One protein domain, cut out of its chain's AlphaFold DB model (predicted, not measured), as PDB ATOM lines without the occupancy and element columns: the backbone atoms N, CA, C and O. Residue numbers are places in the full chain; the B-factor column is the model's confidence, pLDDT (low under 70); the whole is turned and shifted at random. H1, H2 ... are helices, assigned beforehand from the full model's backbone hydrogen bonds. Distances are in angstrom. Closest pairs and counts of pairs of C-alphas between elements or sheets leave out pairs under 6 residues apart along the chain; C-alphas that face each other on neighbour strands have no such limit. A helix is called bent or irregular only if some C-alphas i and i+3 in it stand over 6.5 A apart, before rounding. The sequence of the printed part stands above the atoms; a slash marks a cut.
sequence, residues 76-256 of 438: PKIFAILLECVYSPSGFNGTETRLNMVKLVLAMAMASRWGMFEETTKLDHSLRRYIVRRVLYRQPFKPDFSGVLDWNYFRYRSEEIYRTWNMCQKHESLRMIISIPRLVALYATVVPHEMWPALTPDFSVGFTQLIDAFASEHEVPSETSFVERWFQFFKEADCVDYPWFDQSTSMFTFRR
ATOM      1  N   PRO A  76     161.180 121.786 147.854       92.75
ATOM      2  CA  PRO A  76     160.001 121.295 147.151       92.75
ATOM      3  C   PRO A  76     159.765 121.977 145.799       92.75
ATOM      4  O   PRO A  76     159.195 121.365 144.896       92.75
ATOM      5  N   LYS A  77     160.215 123.225 145.614       93.00
ATOM      6  CA  LYS A  77     160.108 123.928 144.326       93.00
ATOM      7  C   LYS A  77     161.035 123.313 143.285       93.00
ATOM      8  O   LYS A  77     160.649 123.209 142.126       93.00
ATOM      9  N   ILE A  78     162.232 122.897 143.691       94.31
ATOM     10  CA  ILE A  78     163.186 122.223 142.802       94.31
ATOM     11  C   ILE A  78     162.701 120.813 142.477       94.31
ATOM     12  O   ILE A  78     162.751 120.400 141.320       94.31
ATOM     13  N   PHE A  79     162.143 120.111 143.463       92.44
ATOM     14  CA  PHE A  79     161.514 118.817 143.224       92.44
ATOM     15  C   PHE A  79     160.330 118.907 142.256       92.44
ATOM     16  O   PHE A  79     160.190 118.039 141.404       92.44
ATOM     17  N   ALA A  80     159.512 119.963 142.325       91.50
ATOM     18  CA  ALA A  80     158.423 120.165 141.368       91.50
ATOM     19  C   ALA A  80     158.938 120.289 139.921       91.50
ATOM     20  O   ALA A  80     158.389 119.650 139.030       91.50
ATOM     21  N   ILE A  81     160.032 121.031 139.701       93.75
ATOM     22  CA  ILE A  81     160.691 121.128 138.385       93.75
ATOM     23  C   ILE A  81     161.231 119.764 137.939       93.75
ATOM     24  O   ILE A  81     161.056 119.371 136.787       93.75
ATOM     25  N   LEU A  82     161.867 119.016 138.843       92.56
ATOM     26  CA  LEU A  82     162.338 117.671 138.525       92.56
ATOM     27  C   LEU A  82     161.172 116.753 138.132       92.56
ATOM     28  O   LEU A  82     161.264 116.044 137.136       92.56
ATOM     29  N   LEU A  83     160.065 116.800 138.871       89.44
ATOM     30  CA  LEU A  83     158.883 115.986 138.609       89.44
ATOM     31  C   LEU A  83     158.229 116.331 137.261       89.44
ATOM     32  O   LEU A  83     157.886 115.430 136.501       89.44
ATOM     33  N   GLU A  84     158.109 117.617 136.931       88.81
ATOM     34  CA  GLU A  84     157.649 118.063 135.609       88.81
ATOM     35  C   GLU A  84     158.571 117.558 134.485       88.81
ATOM     36  O   GLU A  84     158.090 117.074 133.459       88.81
ATOM     37  N   CYS A  85     159.893 117.572 134.695       90.06
ATOM     38  CA  CYS A  85     160.850 117.013 133.739       90.06
ATOM     39  C   CYS A  85     160.684 115.496 133.553       90.06
ATOM     40  O   CYS A  85     160.775 114.990 132.434       90.06
ATOM     41  N   VAL A  86     160.420 114.765 134.639       86.94
ATOM     42  CA  VAL A  86     160.172 113.319 134.589       86.94
ATOM     43  C   VAL A  86     158.949 113.012 133.720       86.94
ATOM     44  O   VAL A  86     158.995 112.099 132.896       86.94
ATOM     45  N   TYR A  87     157.877 113.792 133.875       82.69
ATOM     46  CA  TYR A  87     156.639 113.629 133.110       82.69
ATOM     47  C   TYR A  87     156.770 113.995 131.634       82.69
ATOM     48  O   TYR A  87     156.015 113.485 130.806       82.69
ATOM     49  N   SER A  88     157.733 114.847 131.293       83.25
ATOM     50  CA  SER A  88     157.998 115.214 129.911       83.25
ATOM     51  C   SER A  88     158.938 114.212 129.222       83.25
ATOM     52  O   SER A  88     159.998 113.871 129.763       83.25
ATOM     53  N   PRO A  89     158.626 113.763 127.990       81.62
ATOM     54  CA  PRO A  89     159.557 112.977 127.184       81.62
ATOM     55  C   PRO A  89     160.869 113.719 126.895       81.62
ATOM     56  O   PRO A  89     161.932 113.101 126.924       81.62
ATOM     57  N   SER A  90     160.805 115.035 126.663       82.38
ATOM     58  CA  SER A  90     161.929 115.867 126.207       82.38
ATOM     59  C   SER A  90     162.400 116.914 127.228       82.38
ATOM     60  O   SER A  90     163.379 117.620 126.973       82.38
ATOM     61  N   GLY A  91     161.742 117.018 128.387       89.75
ATOM     62  CA  GLY A  91     161.962 118.081 129.373       89.75
ATOM     63  C   GLY A  91     161.133 119.339 129.074       89.75
ATOM     64  O   GLY A  91     159.987 119.251 128.643       89.75
ATOM     65  N   PHE A  92     161.701 120.516 129.317       89.88
ATOM     66  CA  PHE A  92     161.033 121.808 129.151       89.88
ATOM     67  C   PHE A  92     161.329 122.441 127.799       89.88
ATOM     68  O   PHE A  92     162.438 122.324 127.276       89.88
ATOM     69  N   ASN A  93     160.376 123.205 127.280       86.50
ATOM     70  CA  ASN A  93     160.528 124.009 126.073       86.50
ATOM     71  C   ASN A  93     161.443 125.221 126.286       86.50
ATOM     72  O   ASN A  93     161.913 125.802 125.310       86.50
ATOM     73  N   GLY A  94     161.695 125.629 127.528       84.44
ATOM     74  CA  GLY A  94     162.545 126.766 127.873       84.44
ATOM     75  C   GLY A  94     161.823 128.116 127.854       84.44
ATOM     76  O   GLY A  94     162.446 129.124 128.167       84.44
ATOM     77  N   THR A  95     160.532 128.164 127.512       84.62
ATOM     78  CA  THR A  95     159.697 129.385 127.481       84.62
ATOM     79  C   THR A  95     158.782 129.524 128.700       84.62
ATOM     80  O   THR A  95     158.128 130.551 128.870       84.62
ATOM     81  N   GLU A  96     158.754 128.521 129.576       87.00
ATOM     82  CA  GLU A  96     157.864 128.445 130.728       87.00
ATOM     83  C   GLU A  96     158.113 129.614 131.690       87.00
ATOM     84  O   GLU A  96     159.244 129.880 132.111       87.00
ATOM     85  N   THR A  97     157.046 130.319 132.078       81.62
ATOM     86  CA  THR A  97     157.122 131.624 132.757       81.62
ATOM     87  C   THR A  97     157.943 131.594 134.045       81.62
ATOM     88  O   THR A  97     158.710 132.521 134.293       81.62
ATOM     89  N   ARG A  98     157.820 130.526 134.843       83.19
ATOM     90  CA  ARG A  98     158.447 130.391 136.174       83.19
ATOM     91  C   ARG A  98     159.809 129.695 136.155       83.19
ATOM     92  O   ARG A  98     160.410 129.529 137.227       83.19
ATOM     93  N   LEU A  99     160.268 129.283 134.977       88.69
ATOM     94  CA  LEU A  99     161.550 128.625 134.790       88.69
ATOM     95  C   LEU A  99     162.676 129.661 134.793       88.69
ATOM     96  O   LEU A  99     162.540 130.761 134.252       88.69
ATOM     97  N   ASN A 100     163.777 129.308 135.440       92.81
ATOM     98  CA  ASN A 100     164.996 130.100 135.456       92.81
ATOM     99  C   ASN A 100     166.206 129.164 135.526       92.81
ATOM    100  O   ASN A 100     166.077 127.997 135.914       92.81
ATOM    101  N   MET A 101     167.366 129.674 135.131       93.31
ATOM    102  CA  MET A 101     168.593 128.900 135.008       93.31
ATOM    103  C   MET A 101     169.013 128.277 136.343       93.31
ATOM    104  O   MET A 101     169.362 127.101 136.386       93.31
ATOM    105  N   VAL A 102     168.872 129.015 137.449       94.00
ATOM    106  CA  VAL A 102     169.203 128.522 138.797       94.00
ATOM    107  C   VAL A 102     168.355 127.302 139.161       94.00
ATOM    108  O   VAL A 102     168.886 126.303 139.636       94.00
ATOM    109  N   LYS A 103     167.040 127.345 138.915       94.50
ATOM    110  CA  LYS A 103     166.133 126.225 139.201       94.50
ATOM    111  C   LYS A 103     166.441 125.004 138.345       94.50
ATOM    112  O   LYS A 103     166.422 123.897 138.869       94.50
ATOM    113  N   LEU A 104     166.723 125.206 137.056       94.94
ATOM    114  CA  LEU A 104     167.104 124.123 136.147       94.94
ATOM    115  C   LEU A 104     168.379 123.436 136.627       94.94
ATOM    116  O   LEU A 104     168.419 122.219 136.756       94.94
ATOM    117  N   VAL A 105     169.390 124.228 136.973       94.25
ATOM    118  CA  VAL A 105     170.670 123.732 137.470       94.25
ATOM    119  C   VAL A 105     170.504 123.013 138.813       94.25
ATOM    120  O   VAL A 105     170.976 121.893 138.966       94.25
ATOM    121  N   LEU A 106     169.743 123.558 139.762       93.06
ATOM    122  CA  LEU A 106     169.452 122.863 141.023       93.06
ATOM    123  C   LEU A 106     168.657 121.563 140.817       93.06
ATOM    124  O   LEU A 106     168.926 120.570 141.495       93.06
ATOM    125  N   ALA A 107     167.716 121.536 139.868       94.38
ATOM    126  CA  ALA A 107     166.993 120.318 139.510       94.38
ATOM    127  C   ALA A 107     167.935 119.272 138.901       94.38
ATOM    128  O   ALA A 107     167.819 118.095 139.232       94.38
ATOM    129  N   MET A 108     168.921 119.691 138.098       93.06
ATOM    130  CA  MET A 108     169.966 118.804 137.572       93.06
ATOM    131  C   MET A 108     170.851 118.240 138.681       93.06
ATOM    132  O   MET A 108     171.081 117.035 138.719       93.06
ATOM    133  N   ALA A 109     171.296 119.071 139.630       91.44
ATOM    134  CA  ALA A 109     172.037 118.592 140.799       91.44
ATOM    135  C   ALA A 109     171.221 117.578 141.612       91.44
ATOM    136  O   ALA A 109     171.765 116.587 142.100       91.44
ATOM    137  N   MET A 110     169.919 117.821 141.783       91.31
ATOM    138  CA  MET A 110     169.021 116.889 142.459       91.31
ATOM    139  C   MET A 110     168.909 115.569 141.685       91.31
ATOM    140  O   MET A 110     169.160 114.522 142.273       91.31
ATOM    141  N   ALA A 111     168.625 115.622 140.382       91.25
ATOM    142  CA  ALA A 111     168.532 114.454 139.506       91.25
ATOM    143  C   ALA A 111     169.818 113.614 139.537       91.25
ATOM    144  O   ALA A 111     169.768 112.411 139.793       91.25
ATOM    145  N   SER A 112     170.973 114.264 139.379       89.25
ATOM    146  CA  SER A 112     172.291 113.628 139.408       89.25
ATOM    147  C   SER A 112     172.556 112.916 140.739       89.25
ATOM    148  O   SER A 112     172.876 111.728 140.746       89.25
ATOM    149  N   ARG A 113     172.320 113.580 141.885       88.81
ATOM    150  CA  ARG A 113     172.458 112.949 143.215       88.81
ATOM    151  C   ARG A 113     171.518 111.764 143.421       88.81
ATOM    152  O   ARG A 113     171.777 110.923 144.274       88.81
ATOM    153  N   TRP A 114     170.394 111.737 142.715       87.38
ATOM    154  CA  TRP A 114     169.382 110.690 142.827       87.38
ATOM    155  C   TRP A 114     169.575 109.569 141.790       87.38
ATOM    156  O   TRP A 114     168.752 108.655 141.730       87.38
ATOM    157  N   GLY A 115     170.648 109.629 140.988       86.56
ATOM    158  CA  GLY A 115     170.951 108.652 139.939       86.56
ATOM    159  C   GLY A 115     170.035 108.747 138.716       86.56
ATOM    160  O   GLY A 115     169.915 107.789 137.961       86.56
ATOM    161  N   MET A 116     169.353 109.879 138.521       87.69
ATOM    162  CA  MET A 116     168.390 110.095 137.436       87.69
ATOM    163  C   MET A 116     169.102 110.657 136.200       87.69
ATOM    164  O   MET A 116     168.989 111.844 135.874       87.69
ATOM    165  N   PHE A 117     169.908 109.817 135.545       87.06
ATOM    166  CA  PHE A 117     170.760 110.233 134.424       87.06
ATOM    167  C   PHE A 117     169.954 110.751 133.227       87.06
ATOM    168  O   PHE A 117     170.283 111.806 132.690       87.06
ATOM    169  N   GLU A 118     168.864 110.076 132.854       86.50
ATOM    170  CA  GLU A 118     168.005 110.514 131.745       86.50
ATOM    171  C   GLU A 118     167.402 111.898 132.000       86.50
ATOM    172  O   GLU A 118     167.445 112.774 131.136       86.50
ATOM    173  N   GLU A 119     166.864 112.130 133.196       90.38
ATOM    174  CA  GLU A 119     166.298 113.426 133.570       90.38
ATOM    175  C   GLU A 119     167.366 114.511 133.678       90.38
ATOM    176  O   GLU A 119     167.082 115.664 133.360       90.38
ATOM    177  N   THR A 120     168.594 114.155 134.061       91.50
ATOM    178  CA  THR A 120     169.733 115.082 134.017       91.50
ATOM    179  C   THR A 120     169.987 115.537 132.577       91.50
ATOM    180  O   THR A 120     170.063 116.740 132.331       91.50
ATOM    181  N   THR A 121     170.002 114.614 131.609       89.38
ATOM    182  CA  THR A 121     170.140 114.937 130.177       89.38
ATOM    183  C   THR A 121     168.972 115.782 129.657       89.38
ATOM    184  O   THR A 121     169.185 116.786 128.977       89.38
ATOM    185  N   LYS A 122     167.723 115.445 130.011       90.81
ATOM    186  CA  LYS A 122     166.544 116.252 129.635       90.81
ATOM    187  C   LYS A 122     166.633 117.677 130.173       90.81
ATOM    188  O   LYS A 122     166.280 118.628 129.471       90.81
ATOM    189  N   LEU A 123     167.067 117.839 131.421       93.19
ATOM    190  CA  LEU A 123     167.225 119.147 132.047       93.19
ATOM    191  C   LEU A 123     168.380 119.943 131.426       93.19
ATOM    192  O   LEU A 123     168.233 121.153 131.272       93.19
ATOM    193  N   ASP A 124     169.469 119.295 130.999       90.88
ATOM    194  CA  ASP A 124     170.544 119.961 130.250       90.88
ATOM    195  C   ASP A 124     170.022 120.499 128.909       90.88
ATOM    196  O   ASP A 124     170.158 121.685 128.601       90.88
ATOM    197  N   HIS A 125     169.294 119.679 128.148       88.31
ATOM    198  CA  HIS A 125     168.638 120.140 126.918       88.31
ATOM    199  C   HIS A 125     167.641 121.279 127.187       88.31
ATOM    200  O   HIS A 125     167.577 122.259 126.442       88.31
ATOM    201  N   SER A 126     166.895 121.191 128.290       91.69
ATOM    202  CA  SER A 126     165.964 122.236 128.733       91.69
ATOM    203  C   SER A 126     166.677 123.548 129.057       91.69
ATOM    204  O   SER A 126     166.187 124.618 128.700       91.69
ATOM    205  N   LEU A 127     167.846 123.477 129.696       92.25
ATOM    206  CA  LEU A 127     168.696 124.628 129.983       92.25
ATOM    207  C   LEU A 127     169.200 125.286 128.703       92.25
ATOM    208  O   LEU A 127     169.121 126.507 128.570       92.25
ATOM    209  N   ARG A 128     169.654 124.498 127.728       88.75
ATOM    210  CA  ARG A 128     170.102 125.029 126.435       88.75
ATOM    211  C   ARG A 128     168.962 125.745 125.708       88.75
ATOM    212  O   ARG A 128     169.138 126.884 125.275       88.75
ATOM    213  N   ARG A 129     167.762 125.149 125.669       87.81
ATOM    214  CA  ARG A 129     166.557 125.800 125.118       87.81
ATOM    215  C   ARG A 129     166.185 127.070 125.881       87.81
ATOM    216  O   ARG A 129     165.871 128.078 125.252       87.81
ATOM    217  N   TYR A 130     166.269 127.060 127.212       90.69
ATOM    218  CA  TYR A 130     166.032 128.242 128.045       90.69
ATOM    219  C   TYR A 130     166.997 129.383 127.709       90.69
ATOM    220  O   TYR A 130     166.567 130.524 127.524       90.69
ATOM    221  N   ILE A 131     168.294 129.081 127.580       90.19
ATOM    222  CA  ILE A 131     169.316 130.073 127.236       90.19
ATOM    223  C   ILE A 131     168.984 130.716 125.890       90.19
ATOM    224  O   ILE A 131     168.873 131.937 125.803       90.19
ATOM    225  N   VAL A 132     168.739 129.901 124.865       85.00
ATOM    226  CA  VAL A 132     168.448 130.375 123.506       85.00
ATOM    227  C   VAL A 132     167.175 131.215 123.439       85.00
ATOM    228  O   VAL A 132     167.135 132.214 122.723       85.00
ATOM    229  N   ARG A 133     166.125 130.808 124.160       81.81
ATOM    230  CA  ARG A 133     164.783 131.395 124.029       81.81
ATOM    231  C   ARG A 133     164.524 132.562 124.975       81.81
ATOM    232  O   ARG A 133     163.636 133.362 124.692       81.81
ATOM    233  N   ARG A 134     165.223 132.636 126.111       85.50
ATOM    234  CA  ARG A 134     164.936 133.633 127.156       85.50
ATOM    235  C   ARG A 134     166.146 134.432 127.616       85.50
ATOM    236  O   ARG A 134     165.949 135.575 128.015       85.50
ATOM    237  N   VAL A 135     167.347 133.854 127.621       88.44
ATOM    238  CA  VAL A 135     168.559 134.550 128.094       88.44
ATOM    239  C   VAL A 135     169.212 135.339 126.964       88.44
ATOM    240  O   VAL A 135     169.645 136.473 127.163       88.44
ATOM    241  N   LEU A 136     169.267 134.757 125.770       84.31
ATOM    242  CA  LEU A 136     169.719 135.455 124.581       84.31
ATOM    243  C   LEU A 136     168.612 136.387 124.092       84.31
ATOM    244  O   LEU A 136     167.476 135.981 123.863       84.31
ATOM    245  N   TYR A 137     168.970 137.659 123.965       69.94
ATOM    246  CA  TYR A 137     168.008 138.753 123.930       69.94
ATOM    247  C   TYR A 137     167.435 139.049 122.536       69.94
ATOM    248  O   TYR A 137     166.408 139.711 122.414       69.94
ATOM    249  N   ARG A 138     168.076 138.552 121.474       70.81
ATOM    250  CA  ARG A 138     167.601 138.684 120.092       70.81
ATOM    251  C   ARG A 138     167.841 137.408 119.302       70.81
ATOM    252  O   ARG A 138     168.854 136.738 119.494       70.81
ATOM    253  N   GLN A 139     166.926 137.118 118.381       65.31
ATOM    254  CA  GLN A 139     167.157 136.161 117.303       65.31
ATOM    255  C   GLN A 139     167.778 136.920 116.124       65.31
ATOM    256  O   GLN A 139     167.107 137.789 115.564       65.31
ATOM    257  N   PRO A 140     169.022 136.611 115.712       60.16
ATOM    258  CA  PRO A 140     169.714 137.359 114.657       60.16
ATOM    259  C   PRO A 140     168.968 137.427 113.319       60.16
ATOM    260  O   PRO A 140     169.161 138.356 112.545       60.16
ATOM    261  N   PHE A 141     168.105 136.446 113.048       61.44
ATOM    262  CA  PHE A 141     167.412 136.284 111.769       61.44
ATOM    263  C   PHE A 141     165.953 136.768 111.789       61.44
ATOM    264  O   PHE A 141     165.253 136.637 110.788       61.44
ATOM    265  N   LYS A 142     165.481 137.305 112.926       61.66
ATOM    266  CA  LYS A 142     164.132 137.869 113.103       61.66
ATOM    267  C   LYS A 142     164.165 139.088 114.042       61.66
ATOM    268  O   LYS A 142     163.694 138.995 115.178       61.66
ATOM    269  N   PRO A 143     164.723 140.225 113.589       56.41
ATOM    270  CA  PRO A 143     164.889 141.419 114.421       56.41
ATOM    271  C   PRO A 143     163.554 142.040 114.867       56.41
ATOM    272  O   PRO A 143     163.500 142.661 115.926       56.41
ATOM    273  N   ASP A 144     162.464 141.806 114.132       48.38
ATOM    274  CA  ASP A 144     161.158 142.450 114.354       48.38
ATOM    275  C   ASP A 144     160.376 141.918 115.573       48.38
ATOM    276  O   ASP A 144     159.367 142.497 115.966       48.38
ATOM    277  N   PHE A 145     160.842 140.835 116.209       46.56
ATOM    278  CA  PHE A 145     160.307 140.354 117.494       46.56
ATOM    279  C   PHE A 145     161.010 140.980 118.710       46.56
ATOM    280  O   PHE A 145     160.767 140.562 119.844       46.56
ATOM    281  N   SER A 146     161.891 141.963 118.493       49.12
ATOM    282  CA  SER A 146     162.592 142.674 119.562       49.12
ATOM    283  C   SER A 146     161.624 143.553 120.358       49.12
ATOM    284  O   SER A 146     161.409 144.729 120.079       49.12
ATOM    285  N   GLY A 147     161.036 142.973 121.405       54.09
ATOM    286  CA  GLY A 147     160.580 143.777 122.531       54.09
ATOM    287  C   GLY A 147     161.739 144.663 122.994       54.09
ATOM    288  O   GLY A 147     162.887 144.218 123.010       54.09
ATOM    289  N   VAL A 148     161.451 145.922 123.323       57.38
ATOM    290  CA  VAL A 148     162.449 146.846 123.870       57.38
ATOM    291  C   VAL A 148     162.996 146.228 125.155       57.38
ATOM    292  O   VAL A 148     162.288 146.128 126.154       57.38
ATOM    293  N   LEU A 149     164.237 145.752 125.104       72.38
ATOM    294  CA  LEU A 149     164.937 145.236 126.273       72.38
ATOM    295  C   LEU A 149     165.321 146.437 127.124       72.38
ATOM    296  O   LEU A 149     166.009 147.342 126.651       72.38
ATOM    297  N   ASP A 150     164.852 146.461 128.361       82.81
ATOM    298  CA  ASP A 150     165.116 147.546 129.288       82.81
ATOM    299  C   ASP A 150     166.259 147.192 130.252       82.81
ATOM    300  O   ASP A 150     166.819 146.092 130.255       82.81
ATOM    301  N   TRP A 151     166.604 148.150 131.110       87.00
ATOM    302  CA  TRP A 151     167.570 147.948 132.188       87.00
ATOM    303  C   TRP A 151     167.231 146.726 133.063       87.00
ATOM    304  O   TRP A 151     168.125 145.978 133.468       87.00
ATOM    305  N   ASN A 152     165.943 146.493 133.329       89.38
ATOM    306  CA  ASN A 152     165.486 145.413 134.202       89.38
ATOM    307  C   ASN A 152     165.742 144.035 133.599       89.38
ATOM    308  O   ASN A 152     166.112 143.117 134.333       89.38
ATOM    309  N   TYR A 153     165.604 143.889 132.280       89.00
ATOM    310  CA  TYR A 153     165.983 142.666 131.583       89.00
ATOM    311  C   TYR A 153     167.445 142.305 131.863       89.00
ATOM    312  O   TYR A 153     167.733 141.206 132.346       89.00
ATOM    313  N   PHE A 154     168.369 143.232 131.603       90.38
ATOM    314  CA  PHE A 154     169.800 142.968 131.763       90.38
ATOM    315  C   PHE A 154     170.187 142.765 133.222       90.38
ATOM    316  O   PHE A 154     170.984 141.874 133.505       90.38
ATOM    317  N   ARG A 155     169.572 143.507 134.151       93.94
ATOM    318  CA  ARG A 155     169.744 143.278 135.590       93.94
ATOM    319  C   ARG A 155     169.290 141.883 136.008       93.94
ATOM    320  O   ARG A 155     170.005 141.176 136.707       93.94
ATOM    321  N   TYR A 156     168.113 141.457 135.561       92.75
ATOM    322  CA  TYR A 156     167.613 140.126 135.887       92.75
ATOM    323  C   TYR A 156     168.536 139.032 135.326       92.75
ATOM    324  O   TYR A 156     168.878 138.087 136.038       92.75
ATOM    325  N   ARG A 157     168.979 139.166 134.067       93.19
ATOM    326  CA  ARG A 157     169.882 138.191 133.434       93.19
ATOM    327  C   ARG A 157     171.274 138.181 134.050       93.19
ATOM    328  O   ARG A 157     171.826 137.097 134.226       93.19
ATOM    329  N   SER A 158     171.820 139.339 134.417       94.75
ATOM    330  CA  SER A 158     173.121 139.423 135.083       94.75
ATOM    331  C   SER A 158     173.091 138.677 136.419       94.75
ATOM    332  O   SER A 158     173.920 137.794 136.654       94.75
ATOM    333  N   GLU A 159     172.080 138.944 137.251       96.50
ATOM    334  CA  GLU A 159     171.900 138.290 138.545       96.50
ATOM    335  C   GLU A 159     171.650 136.783 138.398       96.50
ATOM    336  O   GLU A 159     172.187 135.983 139.164       96.50
ATOM    337  N   GLU A 160     170.850 136.368 137.418       95.38
ATOM    338  CA  GLU A 160     170.559 134.957 137.159       95.38
ATOM    339  C   GLU A 160     171.807 134.166 136.734       95.38
ATOM    340  O   GLU A 160     172.044 133.058 137.241       95.38
ATOM    341  N   ILE A 161     172.622 134.732 135.836       95.88
ATOM    342  CA  ILE A 161     173.874 134.118 135.378       95.88
ATOM    343  C   ILE A 161     174.875 134.040 136.531       95.88
ATOM    344  O   ILE A 161     175.426 132.966 136.784       95.88
ATOM    345  N   TYR A 162     175.040 135.125 137.292       96.81
ATOM    346  CA  TYR A 162     175.928 135.151 138.454       96.81
ATOM    347  C   TYR A 162     175.512 134.143 139.536       96.81
ATOM    348  O   TYR A 162     176.341 133.380 140.037       96.81
ATOM    349  N   ARG A 163     174.219 134.072 139.883       96.12
ATOM    350  CA  ARG A 163     173.715 133.100 140.870       96.12
ATOM    351  C   ARG A 163     173.959 131.667 140.410       96.12
ATOM    352  O   ARG A 163     174.346 130.836 141.228       96.12
ATOM    353  N   THR A 164     173.784 131.387 139.120       95.38
ATOM    354  CA  THR A 164     174.098 130.070 138.546       95.38
ATOM    355  C   THR A 164     175.586 129.758 138.645       95.38
ATOM    356  O   THR A 164     175.945 128.693 139.138       95.38
ATOM    357  N   TRP A 165     176.457 130.701 138.271       95.69
ATOM    358  CA  TRP A 165     177.908 130.560 138.426       95.69
ATOM    359  C   TRP A 165     178.292 130.257 139.873       95.69
ATOM    360  O   TRP A 165     179.014 129.296 140.133       95.69
ATOM    361  N   ASN A 166     177.731 130.994 140.831       94.31
ATOM    362  CA  ASN A 166     177.985 130.783 142.254       94.31
ATOM    363  C   ASN A 166     177.507 129.399 142.737       94.31
ATOM    364  O   ASN A 166     178.135 128.793 143.601       94.31
ATOM    365  N   MET A 167     176.412 128.868 142.183       91.06
ATOM    366  CA  MET A 167     175.966 127.500 142.480       91.06
ATOM    367  C   MET A 167     176.912 126.453 141.891       91.06
ATOM    368  O   MET A 167     177.281 125.513 142.593       91.06
ATOM    369  N   CYS A 168     177.378 126.638 140.653       91.06
ATOM    370  CA  CYS A 168     178.383 125.763 140.046       91.06
ATOM    371  C   CYS A 168     179.696 125.767 140.836       91.06
ATOM    372  O   CYS A 168     180.355 124.742 140.947       91.06
ATOM    373  N   GLN A 169     180.064 126.883 141.468       88.75
ATOM    374  CA  GLN A 169     181.227 126.909 142.355       88.75
ATOM    375  C   GLN A 169     181.057 126.024 143.600       88.75
ATOM    376  O   GLN A 169     182.050 125.519 144.113       88.75
ATOM    377  N   LYS A 170     179.825 125.817 144.076       86.31
ATOM    378  CA  LYS A 170     179.524 125.074 145.312       86.31
ATOM    379  C   LYS A 170     179.246 123.590 145.093       86.31
ATOM    380  O   LYS A 170     179.325 122.816 146.045       86.31
ATOM    381  N   HIS A 171     178.904 123.191 143.872       82.62
ATOM    382  CA  HIS A 171     178.519 121.820 143.554       82.62
ATOM    383  C   HIS A 171     179.302 121.306 142.347       82.62
ATOM    384  O   HIS A 171     179.042 121.706 141.215       82.62
ATOM    385  N   GLU A 172     180.214 120.366 142.588       82.31
ATOM    386  CA  GLU A 172     181.064 119.783 141.543       82.31
ATOM    387  C   GLU A 172     180.246 119.124 140.422       82.31
ATOM    388  O   GLU A 172     180.515 119.326 139.242       82.31
ATOM    389  N   SER A 173     179.150 118.439 140.773       80.19
ATOM    390  CA  SER A 173     178.246 117.826 139.791       80.19
ATOM    391  C   SER A 173     177.645 118.827 138.803       80.19
ATOM    392  O   SER A 173     177.306 118.448 137.687       80.19
ATOM    393  N   LEU A 174     177.529 120.105 139.180       83.38
ATOM    394  CA  LEU A 174     177.044 121.152 138.285       83.38
ATOM    395  C   LEU A 174     178.114 121.645 137.316       83.38
ATOM    396  O   LEU A 174     177.770 122.038 136.202       83.38
ATOM    397  N   ARG A 175     179.392 121.616 137.711       83.19
ATOM    398  CA  ARG A 175     180.512 122.047 136.856       83.19
ATOM    399  C   ARG A 175     180.696 121.128 135.656       83.19
ATOM    400  O   ARG A 175     180.998 121.617 134.573       83.19
ATOM    401  N   MET A 176     180.423 119.836 135.848       76.38
ATOM    402  CA  MET A 176     180.391 118.828 134.782       76.38
ATOM    403  C   MET A 176     179.298 119.092 133.737       76.38
ATOM    404  O   MET A 176     179.398 118.624 132.610       76.38
ATOM    405  N   ILE A 177     178.239 119.819 134.108       75.38
ATOM    406  CA  ILE A 177     177.068 120.045 133.250       75.38
ATOM    407  C   ILE A 177     177.171 121.404 132.558       75.38
ATOM    408  O   ILE A 177     177.106 121.498 131.335       75.38
ATOM    409  N   ILE A 178     177.363 122.469 133.339       83.94
ATOM    410  CA  ILE A 178     177.582 123.818 132.824       83.94
ATOM    411  C   ILE A 178     178.886 124.374 133.388       83.94
ATOM    412  O   ILE A 178     179.007 124.714 134.568       83.94
ATOM    413  N   SER A 179     179.881 124.459 132.509       86.94
ATOM    414  CA  SER A 179     181.224 124.859 132.897       86.94
ATOM    415  C   SER A 179     181.296 126.345 133.252       86.94
ATOM    416  O   SER A 179     180.598 127.196 132.690       86.94
ATOM    417  N   ILE A 180     182.196 126.673 134.180       89.88
ATOM    418  CA  ILE A 180     182.447 128.051 134.612       89.88
ATOM    419  C   ILE A 180     182.789 128.982 133.432       89.88
ATOM    420  O   ILE A 180     182.143 130.031 133.327       89.88
ATOM    421  N   PRO A 181     183.697 128.618 132.498       88.00
ATOM    422  CA  PRO A 181     183.991 129.461 131.338       88.00
ATOM    423  C   PRO A 181     182.758 129.740 130.474       88.00
ATOM    424  O   PRO A 181     182.623 130.821 129.908       88.00
ATOM    425  N   ARG A 182     181.819 128.790 130.398       87.19
ATOM    426  CA  ARG A 182     180.603 128.944 129.600       87.19
ATOM    427  C   ARG A 182     179.634 129.959 130.198       87.19
ATOM    428  O   ARG A 182     179.014 130.709 129.450       87.19
ATOM    429  N   LEU A 183     179.525 130.017 131.524       91.81
ATOM    430  CA  LEU A 183     178.713 131.025 132.217       91.81
ATOM    431  C   LEU A 183     179.314 132.427 132.095       91.81
ATOM    432  O   LEU A 183     178.577 133.383 131.876       91.81
ATOM    433  N   VAL A 184     180.642 132.533 132.177       91.38
ATOM    434  CA  VAL A 184     181.376 133.789 131.954       91.38
ATOM    435  C   VAL A 184     181.163 134.281 130.521       91.38
ATOM    436  O   VAL A 184     180.757 135.421 130.311       91.38
ATOM    437  N   ALA A 185     181.326 133.394 129.535       87.00
ATOM    438  CA  ALA A 185     181.077 133.713 128.134       87.00
ATOM    439  C   ALA A 185     179.624 134.140 127.883       87.00
ATOM    440  O   ALA A 185     179.374 135.094 127.145       87.00
ATOM    441  N   LEU A 186     178.660 133.452 128.503       89.69
ATOM    442  CA  LEU A 186     177.246 133.799 128.400       89.69
ATOM    443  C   LEU A 186     176.972 135.190 128.983       89.69
ATOM    444  O   LEU A 186     176.300 135.980 128.328       89.69
ATOM    445  N   TYR A 187     177.527 135.509 130.158       92.12
ATOM    446  CA  TYR A 187     177.416 136.842 130.757       92.12
ATOM    447  C   TYR A 187     177.923 137.920 129.803       92.12
ATOM    448  O   TYR A 187     177.182 138.844 129.468       92.12
ATOM    449  N   ALA A 188     179.153 137.749 129.310       88.06
ATOM    450  CA  ALA A 188     179.794 138.719 128.437       88.06
ATOM    451  C   ALA A 188     179.058 138.905 127.100       88.06
ATOM    452  O   ALA A 188     179.120 139.971 126.499       88.06
ATOM    453  N   THR A 189     178.335 137.879 126.644       83.56
ATOM    454  CA  THR A 189     177.540 137.922 125.407       83.56
ATOM    455  C   THR A 189     176.165 138.567 125.611       83.56
ATOM    456  O   THR A 189     175.619 139.177 124.694       83.56
ATOM    457  N   VAL A 190     175.563 138.381 126.788       86.81
ATOM    458  CA  VAL A 190     174.173 138.775 127.072       86.81
ATOM    459  C   VAL A 190     174.084 140.195 127.607       86.81
ATOM    460  O   VAL A 190     173.139 140.901 127.266       86.81
ATOM    461  N   VAL A 191     175.023 140.597 128.462       88.81
ATOM    462  CA  VAL A 191     174.987 141.882 129.162       88.81
ATOM    463  C   VAL A 191     175.913 142.868 128.445       88.81
ATOM    464  O   VAL A 191     177.115 142.599 128.380       88.81
ATOM    465  N   PRO A 192     175.408 144.009 127.941       86.19
ATOM    466  CA  PRO A 192     176.237 145.043 127.330       86.19
ATOM    467  C   PRO A 192     177.341 145.515 128.275       86.19
ATOM    468  O   PRO A 192     177.094 145.744 129.462       86.19
ATOM    469  N   HIS A 193     178.555 145.668 127.743       86.88
ATOM    470  CA  HIS A 193     179.739 146.010 128.529       86.88
ATOM    471  C   HIS A 193     179.573 147.335 129.291       86.88
ATOM    472  O   HIS A 193     180.010 147.443 130.436       86.88
ATOM    473  N   GLU A 194     178.864 148.322 128.723       87.25
ATOM    474  CA  GLU A 194     178.641 149.609 129.400       87.25
ATOM    475  C   GLU A 194     177.805 149.479 130.684       87.25
ATOM    476  O   GLU A 194     177.865 150.344 131.556       87.25
ATOM    477  N   MET A 195     177.033 148.397 130.822       90.12
ATOM    478  CA  MET A 195     176.170 148.163 131.979       90.12
ATOM    479  C   MET A 195     176.889 147.442 133.121       90.12
ATOM    480  O   MET A 195     176.383 147.444 134.244       90.12
ATOM    481  N   TRP A 196     178.049 146.822 132.872       92.81
ATOM    482  CA  TRP A 196     178.726 145.990 133.871       92.81
ATOM    483  C   TRP A 196     179.035 146.750 135.163       92.81
ATOM    484  O   TRP A 196     178.634 146.244 136.208       92.81
ATOM    485  N   PRO A 197     179.609 147.974 135.144       92.44
ATOM    486  CA  PRO A 197     179.955 148.684 136.377       92.44
ATOM    487  C   PRO A 197     178.768 148.950 137.311       92.44
ATOM    488  O   PRO A 197     178.953 149.092 138.514       92.44
ATOM    489  N   ALA A 198     177.549 149.019 136.771       93.44
ATOM    490  CA  ALA A 198     176.332 149.227 137.549       93.44
ATOM    491  C   ALA A 198     175.628 147.915 137.949       93.44
ATOM    492  O   ALA A 198     174.774 147.932 138.832       93.44
ATOM    493  N   LEU A 199     175.977 146.782 137.328       93.19
ATOM    494  CA  LEU A 199     175.374 145.468 137.592       93.19
ATOM    495  C   LEU A 199     176.247 144.551 138.456       93.19
ATOM    496  O   LEU A 199     175.713 143.691 139.148       93.19
ATOM    497  N   THR A 200     177.567 144.715 138.415       93.75
ATOM    498  CA  THR A 200     178.535 143.873 139.124       93.75
ATOM    499  C   THR A 200     179.002 144.328 140.520       93.75
ATOM    500  O   THR A 200     179.711 143.523 141.126       93.75
ATOM    501  N   PRO A 201     178.646 145.504 141.099       92.88
ATOM    502  CA  PRO A 201     179.170 145.910 142.414       92.88
ATOM    503  C   PRO A 201     178.959 144.892 143.543       92.88
ATOM    504  O   PRO A 201     179.803 144.770 144.427       92.88
ATOM    505  N   ASP A 202     177.855 144.143 143.490       92.62
ATOM    506  CA  ASP A 202     177.497 143.138 144.499       92.62
ATOM    507  C   ASP A 202     177.991 141.721 144.147       92.62
ATOM    508  O   ASP A 202     177.732 140.752 144.872       92.62
ATOM    509  N   PHE A 203     178.668 141.554 143.009       95.88
ATOM    510  CA  PHE A 203     179.190 140.260 142.579       95.88
ATOM    511  C   PHE A 203     180.555 139.991 143.211       95.88
ATOM    512  O   PHE A 203     181.278 140.890 143.632       95.88
ATOM    513  N   SER A 204     180.917 138.713 143.305       95.25
ATOM    514  CA  SER A 204     182.218 138.336 143.845       95.25
ATOM    515  C   SER A 204     183.345 138.811 142.928       95.25
ATOM    516  O   SER A 204     183.256 138.699 141.704       95.25
ATOM    517  N   VAL A 205     184.450 139.244 143.538       93.50
ATOM    518  CA  VAL A 205     185.660 139.686 142.822       93.50
ATOM    519  C   VAL A 205     186.159 138.617 141.840       93.50
ATOM    520  O   VAL A 205     186.585 138.926 140.735       93.50
ATOM    521  N   GLY A 206     186.048 137.337 142.208       93.56
ATOM    522  CA  GLY A 206     186.440 136.239 141.322       93.56
ATOM    523  C   GLY A 206     185.577 136.135 140.060       93.56
ATOM    524  O   GLY A 206     186.090 135.790 139.003       93.56
ATOM    525  N   PHE A 207     184.279 136.449 140.131       94.62
ATOM    526  CA  PHE A 207     183.438 136.470 138.932       94.62
ATOM    527  C   PHE A 207     183.756 137.680 138.049       94.62
ATOM    528  O   PHE A 207     183.863 137.523 136.835       94.62
ATOM    529  N   THR A 208     183.953 138.860 138.650       93.75
ATOM    530  CA  THR A 208     184.271 140.089 137.906       93.75
ATOM    531  C   THR A 208     185.614 139.981 137.180       93.75
ATOM    532  O   THR A 208     185.701 140.276 135.995       93.75
ATOM    533  N   GLN A 209     186.638 139.425 137.829       93.44
ATOM    534  CA  GLN A 209     187.933 139.178 137.186       93.44
ATOM    535  C   GLN A 209     187.829 138.230 135.983       93.44
ATOM    536  O   GLN A 209     188.517 138.423 134.985       93.44
ATOM    537  N   LEU A 210     186.961 137.214 136.050       93.19
ATOM    538  CA  LEU A 210     186.776 136.275 134.945       93.19
ATOM    539  C   LEU A 210     186.086 136.917 133.736       93.19
ATOM    540  O   LEU A 210     186.473 136.621 132.608       93.19
ATOM    541  N   ILE A 211     185.077 137.771 133.948       91.88
ATOM    542  CA  ILE A 211     184.424 138.485 132.837       91.88
ATOM    543  C   ILE A 211     185.370 139.515 132.207       91.88
ATOM    544  O   ILE A 211     185.402 139.617 130.982       91.88
ATOM    545  N   ASP A 212     186.194 140.195 133.010       88.75
ATOM    546  CA  ASP A 212     187.183 141.163 132.524       88.75
ATOM    547  C   ASP A 212     188.290 140.464 131.724       88.75
ATOM    548  O   ASP A 212     188.626 140.883 130.614       88.75
ATOM    549  N   ALA A 213     188.809 139.343 132.236       87.25
ATOM    550  CA  ALA A 213     189.784 138.517 131.527       87.25
ATOM    551  C   ALA A 213     189.219 138.021 130.190       87.25
ATOM    552  O   ALA A 213     189.853 138.171 129.145       87.25
ATOM    553  N   PHE A 214     187.984 137.516 130.199       85.25
ATOM    554  CA  PHE A 214     187.307 137.073 128.987       85.25
ATOM    555  C   PHE A 214     187.147 138.202 127.958       85.25
ATOM    556  O   PHE A 214     187.406 137.976 126.776       85.25
ATOM    557  N   ALA A 215     186.761 139.405 128.395       82.31
ATOM    558  CA  ALA A 215     186.626 140.583 127.536       82.31
ATOM    559  C   ALA A 215     187.969 141.080 126.983       82.31
ATOM    560  O   ALA A 215     188.025 141.593 125.871       82.31
ATOM    561  N   SER A 216     189.060 140.919 127.735       81.44
ATOM    562  CA  SER A 216     190.399 141.290 127.264       81.44
ATOM    563  C   SER A 216     190.926 140.358 126.166       81.44
ATOM    564  O   SER A 216     191.682 140.787 125.298       81.44
ATOM    565  N   GLU A 217     190.514 139.089 126.188       74.69
ATOM    566  CA  GLU A 217     190.933 138.066 125.220       74.69
ATOM    567  C   GLU A 217     190.062 138.028 123.964       74.69
ATOM    568  O   GLU A 217     190.516 137.617 122.897       74.69
ATOM    569  N   HIS A 218     188.803 138.438 124.093       66.38
ATOM    570  CA  HIS A 218     187.841 138.469 123.007       66.38
ATOM    571  C   HIS A 218     187.477 139.930 122.788       66.38
ATOM    572  O   HIS A 218     186.686 140.462 123.562       66.38
ATOM    573  N   GLU A 219     188.061 140.568 121.762       59.28
ATOM    574  CA  GLU A 219     187.670 141.923 121.350       59.28
ATOM    575  C   GLU A 219     186.145 142.054 121.443       59.28
ATOM    576  O   GLU A 219     185.422 141.228 120.876       59.28
ATOM    577  N   VAL A 220     185.712 143.025 122.262       53.91
ATOM    578  CA  VAL A 220     184.334 143.359 122.669       53.91
ATOM    579  C   VAL A 220     183.302 142.776 121.708       53.91
ATOM    580  O   VAL A 220     183.409 143.057 120.513       53.91
ATOM    581  N   PRO A 221     182.301 141.998 122.174       54.81
ATOM    582  CA  PRO A 221     181.484 141.190 121.285       54.81
ATOM    583  C   PRO A 221     180.808 142.069 120.237       54.81
ATOM    584  O   PRO A 221     179.811 142.744 120.493       54.81
ATOM    585  N   SER A 222     181.372 142.037 119.031       61.19
ATOM    586  CA  SER A 222     180.737 142.579 117.847       61.19
ATOM    587  C   SER A 222     179.415 141.848 117.638       61.19
ATOM    588  O   SER A 222     179.207 140.725 118.116       61.19
ATOM    589  N   GLU A 223     178.504 142.463 116.893       67.25
ATOM    590  CA  GLU A 223     177.270 141.802 116.479       67.25
ATOM    591  C   GLU A 223     177.546 140.410 115.882       67.25
ATOM    592  O   GLU A 223     176.861 139.453 116.233       67.25
ATOM    593  N   THR A 224     178.630 140.263 115.117       64.69
ATOM    594  CA  THR A 224     179.120 138.982 114.595       64.69
ATOM    595  C   THR A 224     179.436 137.968 115.701       64.69
ATOM    596  O   THR A 224     178.943 136.842 115.646       64.69
ATOM    597  N   SER A 225     180.178 138.360 116.746       68.31
ATOM    598  CA  SER A 225     180.503 137.475 117.878       68.31
ATOM    599  C   SER A 225     179.251 137.023 118.637       68.31
ATOM    600  O   SER A 225     179.135 135.860 119.035       68.31
ATOM    601  N   PHE A 226     178.270 137.918 118.787       74.06
ATOM    602  CA  PHE A 226     176.978 137.565 119.367       74.06
ATOM    603  C   PHE A 226     176.251 136.514 118.519       74.06
ATOM    604  O   PHE A 226     175.780 135.519 119.068       74.06
ATOM    605  N   VAL A 227     176.165 136.701 117.195       73.81
ATOM    606  CA  VAL A 227     175.477 135.759 116.292       73.81
ATOM    607  C   VAL A 227     176.136 134.383 116.307       73.81
ATOM    608  O   VAL A 227     175.434 133.375 116.364       73.81
ATOM    609  N   GLU A 228     177.467 134.323 116.298       74.56
ATOM    610  CA  GLU A 228     178.221 133.066 116.356       74.56
ATOM    611  C   GLU A 228     177.936 132.290 117.640       74.56
ATOM    612  O   GLU A 228     177.573 131.111 117.594       74.56
ATOM    613  N   ARG A 229     178.022 132.967 118.789       73.81
ATOM    614  CA  ARG A 229     177.725 132.350 120.086       73.81
ATOM    615  C   ARG A 229     176.257 131.964 120.192       73.81
ATOM    616  O   ARG A 229     175.946 130.871 120.662       73.81
ATOM    617  N   TRP A 230     175.356 132.814 119.711       80.69
ATOM    618  CA  TRP A 230     173.933 132.510 119.653       80.69
ATOM    619  C   TRP A 230     173.674 131.234 118.854       80.69
ATOM    620  O   TRP A 230     172.990 130.331 119.335       80.69
ATOM    621  N   PHE A 231     174.274 131.122 117.668       76.69
ATOM    622  CA  PHE A 231     174.122 129.967 116.790       76.69
ATOM    623  C   PHE A 231     174.723 128.695 117.395       76.69
ATOM    624  O   PHE A 231     174.145 127.617 117.249       76.69
ATOM    625  N   GLN A 232     175.836 128.813 118.122       76.81
ATOM    626  CA  GLN A 232     176.400 127.706 118.885       76.81
ATOM    627  C   GLN A 232     175.402 127.190 119.933       76.81
ATOM    628  O   GLN A 232     175.071 126.005 119.927       76.81
ATOM    629  N   PHE A 233     174.867 128.072 120.785       75.62
ATOM    630  CA  PHE A 233     173.850 127.689 121.772       75.62
ATOM    631  C   PHE A 233     172.586 127.126 121.110       75.62
ATOM    632  O   PHE A 233     172.017 126.163 121.617       75.62
ATOM    633  N   PHE A 234     172.172 127.684 119.972       77.50
ATOM    634  CA  PHE A 234     171.010 127.231 119.214       77.50
ATOM    635  C   PHE A 234     171.166 125.801 118.690       77.50
ATOM    636  O   PHE A 234     170.280 124.972 118.896       77.50
ATOM    637  N   LYS A 235     172.304 125.499 118.050       77.25
ATOM    638  CA  LYS A 235     172.631 124.149 117.570       77.25
ATOM    639  C   LYS A 235     172.672 123.147 118.710       77.25
ATOM    640  O   LYS A 235     172.123 122.059 118.612       77.25
ATOM    641  N   GLU A 236     173.325 123.532 119.796       76.06
ATOM    642  CA  GLU A 236     173.472 122.688 120.970       76.06
ATOM    643  C   GLU A 236     172.147 122.439 121.707       76.06
ATOM    644  O   GLU A 236     171.999 121.410 122.356       76.06
ATOM    645  N   ALA A 237     171.187 123.360 121.613       71.94
ATOM    646  CA  ALA A 237     169.848 123.210 122.176       71.94
ATOM    647  C   ALA A 237     168.926 122.286 121.361       71.94
ATOM    648  O   ALA A 237     167.771 122.120 121.756       71.94
ATOM    649  N   ASP A 238     169.408 121.747 120.234       68.00
ATOM    650  CA  ASP A 238     168.640 120.945 119.274       68.00
ATOM    651  C   ASP A 238     167.306 121.610 118.892       68.00
ATOM    652  O   ASP A 238     166.249 120.990 118.801       68.00
ATOM    653  N   CYS A 239     167.349 122.933 118.704       64.62
ATOM    654  CA  CYS A 239     166.204 123.749 118.305       64.62
ATOM    655  C   CYS A 239     165.879 123.561 116.806       64.62
ATOM    656  O   CYS A 239     165.844 124.520 116.036       64.62
ATOM    657  N   VAL A 240     165.684 122.315 116.364       56.94
ATOM    658  CA  VAL A 240     165.336 121.961 114.972       56.94
ATOM    659  C   VAL A 240     163.860 122.255 114.674       56.94
ATOM    660  O   VAL A 240     163.434 122.266 113.524       56.94
ATOM    661  N   ASP A 241     163.079 122.561 115.709       54.69
ATOM    662  CA  ASP A 241     161.644 122.831 115.663       54.69
ATOM    663  C   ASP A 241     161.273 124.195 115.059       54.69
ATOM    664  O   ASP A 241     160.093 124.530 114.955       54.69
ATOM    665  N   TYR A 242     162.248 125.004 114.638       56.16
ATOM    666  CA  TYR A 242     161.972 126.322 114.081       56.16
ATOM    667  C   TYR A 242     161.625 126.264 112.587       56.16
ATOM    668  O   TYR A 242     162.496 125.962 111.772       56.16
ATOM    669  N   PRO A 243     160.414 126.703 112.177       51.66
ATOM    670  CA  PRO A 243     159.984 126.677 110.772       51.66
ATOM    671  C   PRO A 243     160.842 127.530 109.828       51.66
ATOM    672  O   PRO A 243     160.758 127.402 108.614       51.66
ATOM    673  N   TRP A 244     161.620 128.457 110.389       54.34
ATOM    674  CA  TRP A 244     162.514 129.353 109.657       54.34
ATOM    675  C   TRP A 244     163.967 128.857 109.638       54.34
ATOM    676  O   TRP A 244     164.772 129.379 108.871       54.34
ATOM    677  N   PHE A 245     164.309 127.869 110.470       50.78
ATOM    678  CA  PHE A 245     165.639 127.277 110.525       50.78
ATOM    679  C   PHE A 245     165.728 126.133 109.512       50.78
ATOM    680  O   PHE A 245     165.863 124.963 109.852       50.78
ATOM    681  N   ASP A 246     165.641 126.479 108.231       54.50
ATOM    682  CA  ASP A 246     166.100 125.578 107.183       54.50
ATOM    683  C   ASP A 246     167.635 125.519 107.273       54.50
ATOM    684  O   ASP A 246     168.325 126.545 107.158       54.50
ATOM    685  N   GLN A 247     168.172 124.325 107.542       52.91
ATOM    686  CA  GLN A 247     169.611 124.080 107.681       52.91
ATOM    687  C   GLN A 247     170.388 124.518 106.429       52.91
ATOM    688  O   GLN A 247     171.550 124.922 106.537       52.91
ATOM    689  N   SER A 248     169.740 124.500 105.258       50.75
ATOM    690  CA  SER A 248     170.337 124.944 104.001       50.75
ATOM    691  C   SER A 248     170.475 126.472 103.950       50.75
ATOM    692  O   SER A 248     171.564 126.989 103.723       50.75
ATOM    693  N   THR A 249     169.421 127.218 104.280       48.19
ATOM    694  CA  THR A 249     169.396 128.686 104.172       48.19
ATOM    695  C   THR A 249     170.210 129.366 105.281       48.19
ATOM    696  O   THR A 249     170.893 130.364 105.048       48.19
ATOM    697  N   SER A 250     170.223 128.795 106.487       52.75
ATOM    698  CA  SER A 250     170.895 129.387 107.656       52.75
ATOM    699  C   SER A 250     172.427 129.312 107.570       52.75
ATOM    700  O   SER A 250     173.111 130.265 107.947       52.75
ATOM    701  N   MET A 251     172.985 128.232 107.000       50.12
ATOM    702  CA  MET A 251     174.428 128.147 106.714       50.12
ATOM    703  C   MET A 251     174.870 129.131 105.624       50.12
ATOM    704  O   MET A 251     175.969 129.684 105.709       50.12
ATOM    705  N   PHE A 252     174.025 129.375 104.618       45.31
ATOM    706  CA  PHE A 252     174.300 130.361 103.571       45.31
ATOM    707  C   PHE A 252     174.285 131.796 104.116       45.31
ATOM    708  O   PHE A 252     175.192 132.566 103.803       45.31
ATOM    709  N   THR A 253     173.327 132.149 104.976       52.44
ATOM    710  CA  THR A 253     173.265 133.481 105.611       52.44
ATOM    711  C   THR A 253     174.429 133.706 106.579       52.44
ATOM    712  O   THR A 253     175.024 134.781 106.578       52.44
ATOM    713  N   PHE A 254     174.832 132.674 107.330       50.34
ATOM    714  CA  PHE A 254     176.010 132.714 108.203       50.34
ATOM    715  C   PHE A 254     177.318 132.903 107.410       50.34
ATOM    716  O   PHE A 254     178.107 133.788 107.728       50.34
ATOM    717  N   ARG A 255     177.513 132.164 106.304       45.97
ATOM    718  CA  ARG A 255     178.657 132.388 105.392       45.97
ATOM    719  C   ARG A 255     178.645 133.771 104.748       45.97
ATOM    720  O   ARG A 255     179.708 134.334 104.512       45.97
ATOM    721  N   ARG A 256     177.464 134.319 104.452       45.28
ATOM    722  CA  ARG A 256     177.317 135.654 103.859       45.28
ATOM    723  C   ARG A 256     177.670 136.767 104.850       45.28
ATOM    724  O   ARG A 256     178.247 137.762 104.430       45.28
TER     725      ARG A 256
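This is residues 76 to 256 of the 438 residues of an uncharacterized protein of Escovopsis weberi (UniProt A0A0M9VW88). Two antiparallel helix pairs, the hairpin H2 and H3 and the pair H4 and H6, make the core, joined where residues 101 to 105 of H2 pack on H4. H1 crosses the hairpin, H8 crosses H6, H9 packs on the later part of H3, and H10 lies beyond H9, touching no helix. The printed part has 181 residues with ten named helices, H1 to H10 in chain order, and no named strand; the class is all helix, with 123 residues in helices. The whole is compact, with a radius of gyration of the C-alphas of 16.5 A, and spans 44 by 43 by 27 A.

H1, residues 76 to 87, touches H2, residues 101 to 113, with its residues 78 to 82 alone, about perpendicular at 75 degrees; the closest C-alphas, of Ile 78 and Ala 107, are 5.4 A apart. H2 is the hub, touching four helices. With H3, residues 117 to 135, it forms a hairpin at a shallow tilt of 8 degrees, closest at the C-alphas of Met 108 and Thr 120, 5.2 A. H1 also touches H3, closest at the C-alphas of Val 86 and Glu 119, 6.2 A. H4, residues 151 to 170, touches H2 and runs the same way at a shallow tilt of 20 degrees, with the C-alphas of Val 102 and Thr 164 closest at 5.1 A. H5, residues 172 to 175, touches H2, closest at the C-alphas of Ala 109 and Leu 174, 6.2 A, and touches H4 only at the corner. H6, residues 180 to 190, touches H4 and runs the opposite way at a shallow tilt of 2 degrees, closest at the C-alphas of Trp 165 and Leu 183, 6.3 A. H7, residues 193 to 199, is near H8, residues 205 to 217. H8 touches H6 at a steep tilt of 69 degrees, only just short of about perpendicular, closest at the C-alphas of Val 184 and Ile 211, 5.7 A. H9, residues 223 to 236, touches H3 at a shallow tilt of 26 degrees, opposite ways, closest at the C-alphas of Val 132 and Phe 234, 5.9 A. H10, residues 247 to 256, is near H9. Each O i to N i+4 pair is within hydrogen-bond range in H1, H2, H3, H4, H6, H8 and H9, against 4 of 6 in H10 and 1 of 3 in H7, where 3 of 4 O i to N i+3 pairs are; H5 is too short for an i+4 pair.

H1 begins at C-alpha 76, (160.001, 121.295, 147.151). H3 is 25.2 A long, H4 29.0 A and H9 20.0 A. H7 is irregular, with C-alphas 194 and 197 7.2 A apart. H10 ends at C-alpha 256, (177.317, 135.654, 103.859).

The C-alphas of Pro 76 and Arg 256, the two farthest apart, are 48.8 A apart. The printed part has no cut. The links H1 to H2 and H3 to H4 are long. Mean pLDDT of the printed part is 81.3; residues 137, 139 to 148, 218 to 225 and 238 to 256 are under 70.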